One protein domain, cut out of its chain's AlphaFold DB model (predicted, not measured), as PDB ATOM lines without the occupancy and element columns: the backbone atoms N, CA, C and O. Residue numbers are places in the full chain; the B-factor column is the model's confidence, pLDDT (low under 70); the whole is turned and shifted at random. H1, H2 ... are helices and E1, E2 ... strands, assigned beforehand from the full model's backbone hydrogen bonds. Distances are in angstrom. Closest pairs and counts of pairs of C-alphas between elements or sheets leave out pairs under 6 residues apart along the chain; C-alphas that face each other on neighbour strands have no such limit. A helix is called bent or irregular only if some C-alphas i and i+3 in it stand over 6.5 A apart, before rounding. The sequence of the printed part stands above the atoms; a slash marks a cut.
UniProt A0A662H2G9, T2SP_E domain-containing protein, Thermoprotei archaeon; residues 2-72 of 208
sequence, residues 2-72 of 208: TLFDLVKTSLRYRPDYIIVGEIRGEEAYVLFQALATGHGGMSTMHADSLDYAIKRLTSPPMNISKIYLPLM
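Overview. This is residues 2 to 72 of the 208 residues of the protein "T2SP_E domain-containing protein" of Thermoprotei archaeon (UniProt A0A662H2G9). Helix H2 is the middle, packed over a small parallel sheet of E1 and E2, with H1 beside it near E1, H4 on its other side and H3 near one end. The 71 printed residues run H1, E1, H2, E2, H3, H4, class mixed; E1, H2, E2 make a strand-helix-strand unit, parallel strands joined through a helix, its crossover right-handed. It is compact, radius of gyration of the C-alphas 11.4 A, spanning 33 by 24 by 17 A.

Arrangement. H1, residues 3 to 13, touches H2, residues 27 to 36, at Phe 4 and Glu 27, closest C-alphas 4.2 A, a shallow tilt of 29 degrees. E1, residues 17 to 22, and E2, residues 40 to 44, are parallel; N 18 and O 40, 2.8 A, are within hydrogen-bond range. The closest C-alphas of H2 and E2, Leu 35 and Gly 41, are 6.2 A apart. H4, residues 66 to 71, irregular with C-alphas 67 and 70 7.0 A apart, touches H2, closest C-alphas Leu 35 and Leu 71, 6.4 A. H3, residues 50 to 58, is close but not clearly touching H4. O i to N i+4 pairs are within range throughout H2 and H3, 5 of 7 in H1, 0 of 2 in H4, with 2 of 3 i+3 pairs.

Along the chain. H1, 16.1 A, begins at C-alpha 3 (47.198, 9.267, -40.520); E1 is 15.1 A, H4 ends at C-alpha 71 (38.323, 23.981, -50.766).

Size, cuts and confidence. The printed part has no cut, no link is long, and no printed residue is under 70.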
ATOM      1  N   THR A   2      48.477   4.495 -40.344       92.69
ATOM      2  CA  THR A   2      48.970   5.849 -40.641       92.69
ATOM      3  C   THR A   2      47.857   6.891 -40.466       92.69
ATOM      4  O   THR A   2      46.683   6.537 -40.347       92.69
ATOM      5  N   LEU A   3      48.199   8.187 -40.477       91.94
ATOM      6  CA  LEU A   3      47.198   9.267 -40.520       91.94
ATOM      7  C   LEU A   3      46.285   9.136 -41.746       91.94
ATOM      8  O   LEU A   3      45.074   9.308 -41.626       91.94
ATOM      9  N   PHE A   4      46.847   8.751 -42.891       93.38
ATOM     10  CA  PHE A   4      46.095   8.457 -44.106       93.38
ATOM     11  C   PHE A   4      45.006   7.400 -43.856       93.38
ATOM     12  O   PHE A   4      43.836   7.627 -44.179       93.38
ATOM     13  N   ASP A   5      45.363   6.283 -43.210       94.31
ATOM     14  CA  ASP A   5      44.424   5.196 -42.900       94.31
ATOM     15  C   ASP A   5      43.288   5.665 -41.982       94.31
ATOM     16  O   ASP A   5      42.126   5.296 -42.178       94.31
ATOM     17  N   LEU A   6      43.606   6.506 -40.994       94.75
ATOM     18  CA  LEU A   6      42.637   7.043 -40.038       94.75
ATOM     19  C   LEU A   6      41.652   8.012 -40.697       94.75
ATOM     20  O   LEU A   6      40.443   7.890 -40.483       94.75
ATOM     21  N   VAL A   7      42.137   8.940 -41.528       92.06
ATOM     22  CA  VAL A   7      41.269   9.886 -42.249       92.06
ATOM     23  C   VAL A   7      40.364   9.124 -43.215       92.06
ATOM     24  O   VAL A   7      39.151   9.329 -43.219       92.06
ATOM     25  N   LYS A   8      40.919   8.161 -43.960       93.06
ATOM     26  CA  LYS A   8      40.153   7.321 -44.891       93.06
ATOM     27  C   LYS A   8      39.079   6.500 -44.177       93.06
ATOM     28  O   LYS A   8      37.962   6.377 -44.672       93.06
ATOM     29  N   THR A   9      39.402   5.949 -43.010       93.94
ATOM     30  CA  THR A   9      38.450   5.175 -42.203       93.94
ATOM     31  C   THR A   9      37.346   6.065 -41.639       93.94
ATOM     32  O   THR A   9      36.179   5.680 -41.671       93.94
ATOM     33  N   SER A  10      37.689   7.281 -41.204       92.88
ATOM     34  CA  SER A  10      36.736   8.252 -40.654       92.88
ATOM     35  C   SER A  10      35.631   8.616 -41.649       92.88
ATOM     36  O   SER A  10      34.484   8.777 -41.243       92.88
ATOM     37  N   LEU A  11      35.925   8.645 -42.954       90.62
ATOM     38  CA  LEU A  11      34.931   8.932 -44.000       90.62
ATOM     39  C   LEU A  11      33.777   7.925 -44.059       90.62
ATOM     40  O   LEU A  11      32.677   8.275 -44.483       90.62
ATOM     41  N   ARG A  12      33.979   6.689 -43.585       92.56
ATOM     42  CA  ARG A  12      32.906   5.680 -43.529       92.56
ATOM     43  C   ARG A  12      31.852   5.985 -42.466       92.56
ATOM     44  O   ARG A  12      30.760   5.434 -42.532       92.56
ATOM     45  N   TYR A  13      32.163   6.868 -41.520       94.00
ATOM     46  CA  TYR A  13      31.263   7.270 -40.440       94.00
ATOM     47  C   TYR A  13      30.454   8.531 -40.766       94.00
ATOM     48  O   TYR A  13      29.748   9.026 -39.893       94.00
ATOM     49  N   ARG A  14      30.541   9.049 -42.004       93.06
ATOM     50  CA  ARG A  14      29.822  10.251 -42.467       93.06
ATOM     51  C   ARG A  14      29.971  11.448 -41.496       93.06
ATOM     52  O   ARG A  14      28.964  11.979 -41.028       93.06
ATOM     53  N   PRO A  15      31.206  11.848 -41.136       94.94
ATOM     54  CA  PRO A  15      31.416  12.902 -40.150       94.94
ATOM     55  C   PRO A  15      30.987  14.274 -40.690       94.94
ATOM     56  O   PRO A  15      31.213  14.584 -41.852       94.94
ATOM     57  N   ASP A  16      30.450  15.159 -39.852       94.38
ATOM     58  CA  ASP A  16      30.217  16.549 -40.281       94.38
ATOM     59  C   ASP A  16      31.534  17.331 -40.426       94.38
ATOM     60  O   ASP A  16      31.675  18.183 -41.305       94.38
ATOM     61  N   TYR A  17      32.515  17.029 -39.565       95.25
ATOM     62  CA  TYR A  17      33.828  17.670 -39.531       95.25
ATOM     63  C   TYR A  17      34.951  16.650 -39.340       95.25
ATOM     64  O   TYR A  17      34.858  15.768 -38.487       95.25
ATOM     65  N   ILE A  18      36.050  16.835 -40.071       95.88
ATOM     66  CA  ILE A  18      37.294  16.081 -39.911       95.88
ATOM     67  C   ILE A  18      38.401  17.034 -39.474       95.88
ATOM     68  O   ILE A  18      38.737  17.988 -40.174       95.88
ATOM     69  N   ILE A  19      38.982  16.769 -38.307       96.62
ATOM     70  CA  ILE A  19      40.100  17.552 -37.783       96.62
ATOM     71  C   ILE A  19      41.345  16.680 -37.840       96.62
ATOM     72  O   ILE A  19      41.461  15.701 -37.103       96.62
ATOM     73  N   VAL A  20      42.272  17.044 -38.718       96.50
ATOM     74  CA  VAL A  20      43.605  16.443 -38.770       96.50
ATOM     75  C   VAL A  20      44.527  17.334 -37.953       96.50
ATOM     76  O   VAL A  20      44.494  18.549 -38.096       96.50
ATOM     77  N   GLY A  21      45.315  16.755 -37.045       96.19
ATOM     78  CA  GLY A  21      46.194  17.549 -36.182       96.19
ATOM     79  C   GLY A  21      47.151  18.404 -37.010       96.19
ATOM     80  O   GLY A  21      47.099  19.631 -36.956       96.19
ATOM     81  N   GLU A  22      47.973  17.748 -37.823       96.75
ATOM     82  CA  GLU A  22      48.876  18.400 -38.762       96.75
ATOM     83  C   GLU A  22      49.015  17.554 -40.030       96.75
ATOM     84  O   GLU A  22      49.183  16.339 -39.933       96.75
ATOM     85  N   ILE A  23      48.963  18.195 -41.202       96.75
ATOM     86  CA  ILE A  23      49.241  17.552 -42.490       96.75
ATOM     87  C   ILE A  23      50.709  17.764 -42.877       96.75
ATOM     88  O   ILE A  23      51.225  18.884 -42.893       96.75
ATOM     89  N   ARG A  24      51.387  16.669 -43.211       95.81
ATOM     90  CA  ARG A  24      52.794  16.583 -43.621       95.81
ATOM     91  C   ARG A  24      53.004  15.728 -44.877       95.81
ATOM     92  O   ARG A  24      54.037  15.902 -45.518       95.81
ATOM     93  N   GLY A  25      52.053  14.867 -45.251       95.38
ATOM     94  CA  GLY A  25      52.147  14.006 -46.431       95.38
ATOM     95  C   GLY A  25      50.806  13.569 -47.018       95.38
ATOM     96  O   GLY A  25      49.900  14.389 -47.175       95.38
ATOM     97  N   GLU A  26      50.702  12.299 -47.411       95.06
ATOM     98  CA  GLU A  26      49.591  11.763 -48.214       95.06
ATOM     99  C   GLU A  26      48.214  11.907 -47.547       95.06
ATOM    100  O   GLU A  26      47.191  11.960 -48.228       95.06
ATOM    101  N   GLU A  27      48.146  12.024 -46.220       95.62
ATOM    102  CA  GLU A  27      46.898  12.291 -45.501       95.62
ATOM    103  C   GLU A  27      46.237  13.615 -45.920       95.62
ATOM    104  O   GLU A  27      45.012  13.734 -45.834       95.62
ATOM    105  N   ALA A  28      47.017  14.576 -46.436       96.44
ATOM    106  CA  ALA A  28      46.485  15.794 -47.034       96.44
ATOM    107  C   ALA A  28      45.542  15.460 -48.197       96.44
ATOM    108  O   ALA A  28      44.463  16.038 -48.296       96.44
ATOM    109  N   TYR A  29      45.900  14.489 -49.041       94.81
ATOM    110  CA  TYR A  29      45.076  14.099 -50.182       94.81
ATOM    111  C   TYR A  29      43.707  13.602 -49.722       94.81
ATOM    112  O   TYR A  29      42.677  14.062 -50.214       94.81
ATOM    113  N   VAL A  30      43.679  12.724 -48.719       93.81
ATOM    114  CA  VAL A  30      42.420  12.189 -48.180       93.81
ATOM    115  C   VAL A  30      41.589  13.286 -47.519       93.81
ATOM    116  O   VAL A  30      40.370  13.305 -47.682       93.81
ATOM    117  N   LEU A  31      42.229  14.231 -46.822       96.38
ATOM    118  CA  LEU A  31      41.539  15.388 -46.258       96.38
ATOM    119  C   LEU A  31      40.887  16.244 -47.354       96.38
ATOM    120  O   LEU A  31      39.710  16.567 -47.248       96.38
ATOM    121  N   PHE A  32      41.600  16.572 -48.435       95.75
ATOM    122  CA  PHE A  32      41.025  17.349 -49.540       95.75
ATOM    123  C   PHE A  32      39.915  16.588 -50.287       95.75
ATOM    124  O   PHE A  32      38.938  17.204 -50.708       95.75
ATOM    125  N   GLN A  33      39.991  15.257 -50.380       93.19
ATOM    126  CA  GLN A  33      38.883  14.430 -50.882       93.19
ATOM    127  C   GLN A  33      37.656  14.470 -49.955       93.19
ATOM    128  O   GLN A  33      36.515  14.537 -50.418       93.19
ATOM    129  N   ALA A  34      37.867  14.488 -48.636       93.75
ATOM    130  CA  ALA A  34      36.786  14.680 -47.670       93.75
ATOM    131  C   ALA A  34      36.073  16.023 -47.881       93.75
ATOM    132  O   ALA A  34      34.843  16.078 -47.946       93.75
ATOM    133  N   LEU A  35      36.856  17.093 -48.049       95.38
ATOM    134  CA  LEU A  35      36.342  18.435 -48.317       95.38
ATOM    135  C   LEU A  35      35.540  18.480 -49.625       95.38
ATOM    136  O   LEU A  35      34.436  19.022 -49.658       95.38
ATOM    137  N   ALA A  36      36.057  17.858 -50.688       92.88
ATOM    138  CA  ALA A  36      35.395  17.804 -51.992       92.88
ATOM    139  C   ALA A  36      34.047  17.064 -51.948       92.88
ATOM    140  O   ALA A  36      33.134  17.383 -52.705       92.88
ATOM    141  N   THR A  37      33.900  16.100 -51.036       91.25
ATOM    142  CA  THR A  37      32.666  15.320 -50.840       91.25
ATOM    143  C   THR A  37      31.692  15.955 -49.839       91.25
ATOM    144  O   THR A  37      30.692  15.337 -49.476       91.25
ATOM    145  N   GLY A  38      31.946  17.199 -49.417       89.88
ATOM    146  CA  GLY A  38      31.023  17.996 -48.606       89.88
ATOM    147  C   GLY A  38      31.230  17.906 -47.094       89.88
ATOM    148  O   GLY A  38      30.416  18.451 -46.350       89.88
ATOM    149  N   HIS A  39      32.305  17.262 -46.633       94.12
ATOM    150  CA  HIS A  39      32.666  17.232 -45.215       94.12
ATOM    151  C   HIS A  39      33.374  18.540 -44.838       94.12
ATOM    152  O   HIS A  39      34.188  19.058 -45.601       94.12
ATOM    153  N   GLY A  40      33.102  19.080 -43.650       94.38
ATOM    154  CA  GLY A  40      33.922  20.155 -43.098       94.38
ATOM    155  C   GLY A  40      35.308  19.629 -42.721       94.38
ATOM    156  O   GLY A  40      35.447  18.480 -42.302       94.38
ATOM    157  N   GLY A  41      36.343  20.461 -42.820       95.06
ATOM    158  CA  GLY A  41      37.691  20.039 -42.448       95.06
ATOM    159  C   GLY A  41      38.546  21.153 -41.870       95.06
ATOM    160  O   GLY A  41      38.350  22.330 -42.167       95.06
ATOM    161  N   MET A  42      39.486  20.765 -41.011       96.94
ATOM    162  CA  MET A  42      40.468  21.657 -40.405       96.94
ATOM    163  C   MET A  42      41.777  20.905 -40.198       96.94
ATOM    164  O   MET A  42      41.769  19.742 -39.793       96.94
ATOM    165  N   SER A  43      42.897  21.573 -40.453       97.00
ATOM    166  CA  SER A  43      44.219  21.050 -40.128       97.00
ATOM    167  C   SER A  43      45.206  22.171 -39.857       97.00
ATOM    168  O   SER A  43      44.973  23.320 -40.232       97.00
ATOM    169  N   THR A  44      46.326  21.826 -39.229       97.25
ATOM    170  CA  THR A  44      47.520  22.674 -39.207       97.25
ATOM    171  C   THR A  44      48.546  22.196 -40.236       97.25
ATOM    172  O   THR A  44      48.482  21.057 -40.706       97.25
ATOM    173  N   MET A  45      49.469  23.078 -40.618       96.44
ATOM    174  CA  MET A  45      50.657  22.745 -41.405       96.44
ATOM    175  C   MET A  45      51.760  23.770 -41.141       96.44
ATOM    176  O   MET A  45      51.476  24.921 -40.805       96.44
ATOM    177  N   HIS A  46      53.016  23.376 -41.339       94.75
ATOM    178  CA  HIS A  46      54.149  24.295 -41.271       94.75
ATOM    179  C   HIS A  46      54.393  24.995 -42.614       94.75
ATOM    180  O   HIS A  46      54.722  24.340 -43.606       94.75
ATOM    181  N   ALA A  47      54.268  26.321 -42.627       93.94
ATOM    182  CA  ALA A  47      54.629  27.186 -43.746       93.94
ATOM    183  C   ALA A  47      54.870  28.623 -43.260       93.94
ATOM    184  O   ALA A  47      54.162  29.081 -42.366       93.94
ATOM    185  N   ASP A  48      55.820  29.320 -43.887       90.75
ATOM    186  CA  ASP A  48      56.180  30.707 -43.544       90.75
ATOM    187  C   ASP A  48      55.273  31.750 -44.225       90.75
ATOM    188  O   ASP A  48      55.287  32.932 -43.890       90.75
ATOM    189  N   SER A  49      54.484  31.324 -45.214       92.12
ATOM    190  CA  SER A  49      53.478  32.143 -45.892       92.12
ATOM    191  C   SER A  49      52.427  31.261 -46.566       92.12
ATOM    192  O   SER A  49      52.624  30.050 -46.719       92.12
ATOM    193  N   LEU A  50      51.327  31.869 -47.020       93.88
ATOM    194  CA  LEU A  50      50.311  31.170 -47.808       93.88
ATOM    195  C   LEU A  50      50.887  30.628 -49.129       93.88
ATOM    196  O   LEU A  50      50.603  29.492 -49.496       93.88
ATOM    197  N   ASP A  51      51.767  31.377 -49.796       93.44
ATOM    198  CA  ASP A  51      52.452  30.915 -51.011       93.44
ATOM    199  C   ASP A  51      53.294  29.661 -50.766       93.44
ATOM    200  O   ASP A  51      53.247  28.702 -51.541       93.44
ATOM    201  N   TYR A  52      54.055  29.637 -49.667       94.81
ATOM    202  CA  TYR A  52      54.814  28.451 -49.279       94.81
ATOM    203  C   TYR A  52      53.893  27.296 -48.883       94.81
ATOM    204  O   TYR A  52      54.181  26.152 -49.234       94.81
ATOM    205  N   ALA A  53      52.771  27.573 -48.214       95.31
ATOM    206  CA  ALA A  53      51.770  26.561 -47.896       95.31
ATOM    207  C   ALA A  53      51.203  25.919 -49.171       95.31
ATOM    208  O   ALA A  53      51.197  24.695 -49.287       95.31
ATOM    209  N   ILE A  54      50.824  26.726 -50.167       95.12
ATOM    210  CA  ILE A  54      50.332  26.253 -51.468       95.12
ATOM    211  C   ILE A  54      51.398  25.419 -52.188       95.12
ATOM    212  O   ILE A  54      51.102  24.329 -52.684       95.12
ATOM    213  N   LYS A  55      52.655  25.879 -52.217       95.38
ATOM    214  CA  LYS A  55      53.768  25.114 -52.807       95.38
ATOM    215  C   LYS A  55      53.950  23.761 -52.121       95.38
ATOM    216  O   LYS A  55      54.110  22.756 -52.806       95.38
ATOM    217  N   ARG A  56      53.880  23.712 -50.788       96.25
ATOM    218  CA  ARG A  56      53.985  22.459 -50.022       96.25
ATOM    219  C   ARG A  56      52.816  21.516 -50.282       96.25
ATOM    220  O   ARG A  56      53.055  20.338 -50.504       96.25
ATOM    221  N   LEU A  57      51.584  22.029 -50.302       96.56
ATOM    222  CA  LEU A  57      50.385  21.243 -50.611       96.56
ATOM    223  C   LEU A  57      50.464  20.621 -52.008       96.56
ATOM    224  O   LEU A  57      50.104  19.465 -52.192       96.56
ATOM    225  N   THR A  58      50.948  21.382 -52.987       96.44
ATOM    226  CA  THR A  58      51.006  20.950 -54.392       96.44
ATOM    227  C   THR A  58      52.211  20.068 -54.724       96.44
ATOM    228  O   THR A  58      52.203  19.402 -55.755       96.44
ATOM    229  N   SER A  59      53.227  20.024 -53.859       96.38
ATOM    230  CA  SER A  59      54.440  19.221 -54.059       96.38
ATOM    231  C   SER A  59      54.350  17.856 -53.361       96.38
ATOM    232  O   SER A  59      53.567  17.688 -52.418       96.38
ATOM    233  N   PRO A  60      55.176  16.870 -53.755       95.25
ATOM    234  CA  PRO A  60      55.364  15.660 -52.963       95.25
ATOM    235  C   PRO A  60      55.808  15.994 -51.526       95.25
ATOM    236  O   PRO A  60      56.593  16.927 -51.338       95.25
ATOM    237  N   PRO A  61      55.355  15.245 -50.503       95.19
ATOM    238  CA  PRO A  61      54.505  14.050 -50.579       95.19
ATOM    239  C   PRO A  61      52.981  14.310 -50.562       95.19
ATOM    240  O   PRO A  61      52.214  13.356 -50.551       95.19
ATOM    241  N   MET A  62      52.514  15.566 -50.559       96.31
ATOM    242  CA  MET A  62      51.077  15.887 -50.456       96.31
ATOM    243  C   MET A  62      50.339  15.823 -51.801       96.31
ATOM    244  O   MET A  62      49.204  15.353 -51.850       96.31
ATOM    245  N   ASN A  63      50.982  16.274 -52.886       95.94
ATOM    246  CA  ASN A  63      50.502  16.168 -54.273       95.94
ATOM    247  C   ASN A  63      49.042  16.631 -54.499       95.94
ATOM    248  O   ASN A  63      48.293  16.032 -55.276       95.94
ATOM    249  N   ILE A  64      48.612  17.702 -53.830       96.31
ATOM    250  CA  ILE A  64      47.269  18.268 -53.999       96.31
ATOM    251  C   ILE A  64      47.198  19.040 -55.317       96.31
ATOM    252  O   ILE A  64      47.950  19.986 -55.538       96.31
ATOM    253  N   SER A  65      46.258  18.676 -56.192       93.88
ATOM    254  CA  SER A  65      46.002  19.451 -57.413       93.88
ATOM    255  C   SER A  65      45.518  20.861 -57.071       93.88
ATOM    256  O   SER A  65      44.672  21.035 -56.192       93.88
ATOM    257  N   LYS A  66      45.994  21.867 -57.820       91.38
ATOM    258  CA  LYS A  66      45.602  23.277 -57.644       91.38
ATOM    259  C   LYS A  66      44.086  23.494 -57.692       91.38
ATOM    260  O   LYS A  66      43.585  24.376 -57.009       91.38
ATOM    261  N   ILE A  67      43.367  22.644 -58.428       91.25
ATOM    262  CA  ILE A  67      41.899  22.669 -58.544       91.25
ATOM    263  C   ILE A  67      41.213  22.473 -57.180       91.25
ATOM    264  O   ILE A  67      40.110  22.962 -56.968       91.25
ATOM    265  N   TYR A  68      41.861  21.789 -56.232       93.31
ATOM    266  CA  TYR A  68      41.313  21.557 -54.896       93.31
ATOM    267  C   TYR A  68      41.654  22.661 -53.888       93.31
ATOM    268  O   TYR A  68      41.057  22.687 -52.813       93.31
ATOM    269  N   LEU A  69      42.578  23.582 -54.194       92.94
ATOM    270  CA  LEU A  69      42.982  24.639 -53.256       92.94
ATOM    271  C   LEU A  69      41.819  25.539 -52.798       92.94
ATOM    272  O   LEU A  69      41.771  25.817 -51.600       92.94
ATOM    273  N   PRO A  70      40.836  25.906 -53.648       92.44
ATOM    274  CA  PRO A  70      39.652  26.658 -53.213       92.44
ATOM    275  C   PRO A  70      38.811  25.990 -52.110       92.44
ATOM    276  O   PRO A  70      38.013  26.652 -51.441       92.44
ATOM    277  N   LEU A  71      38.975  24.679 -51.881       92.88
ATOM    278  CA  LEU A  71      38.323  23.981 -50.766       92.88
ATOM    279  C   LEU A  71      38.873  24.425 -49.401       92.88
ATOM    280  O   LEU A  71      38.168  24.339 -48.396       92.88
ATOM    281  N   MET A  72      40.104  24.941 -49.353       92.75
ATOM    282  CA  MET A  72      40.671  25.592 -48.175       92.75
ATOM    283  C   MET A  72      40.138  27.027 -48.091       92.75
ATOM    284  O   MET A  72      40.790  27.973 -48.511       92.75
TER     285      MET A  72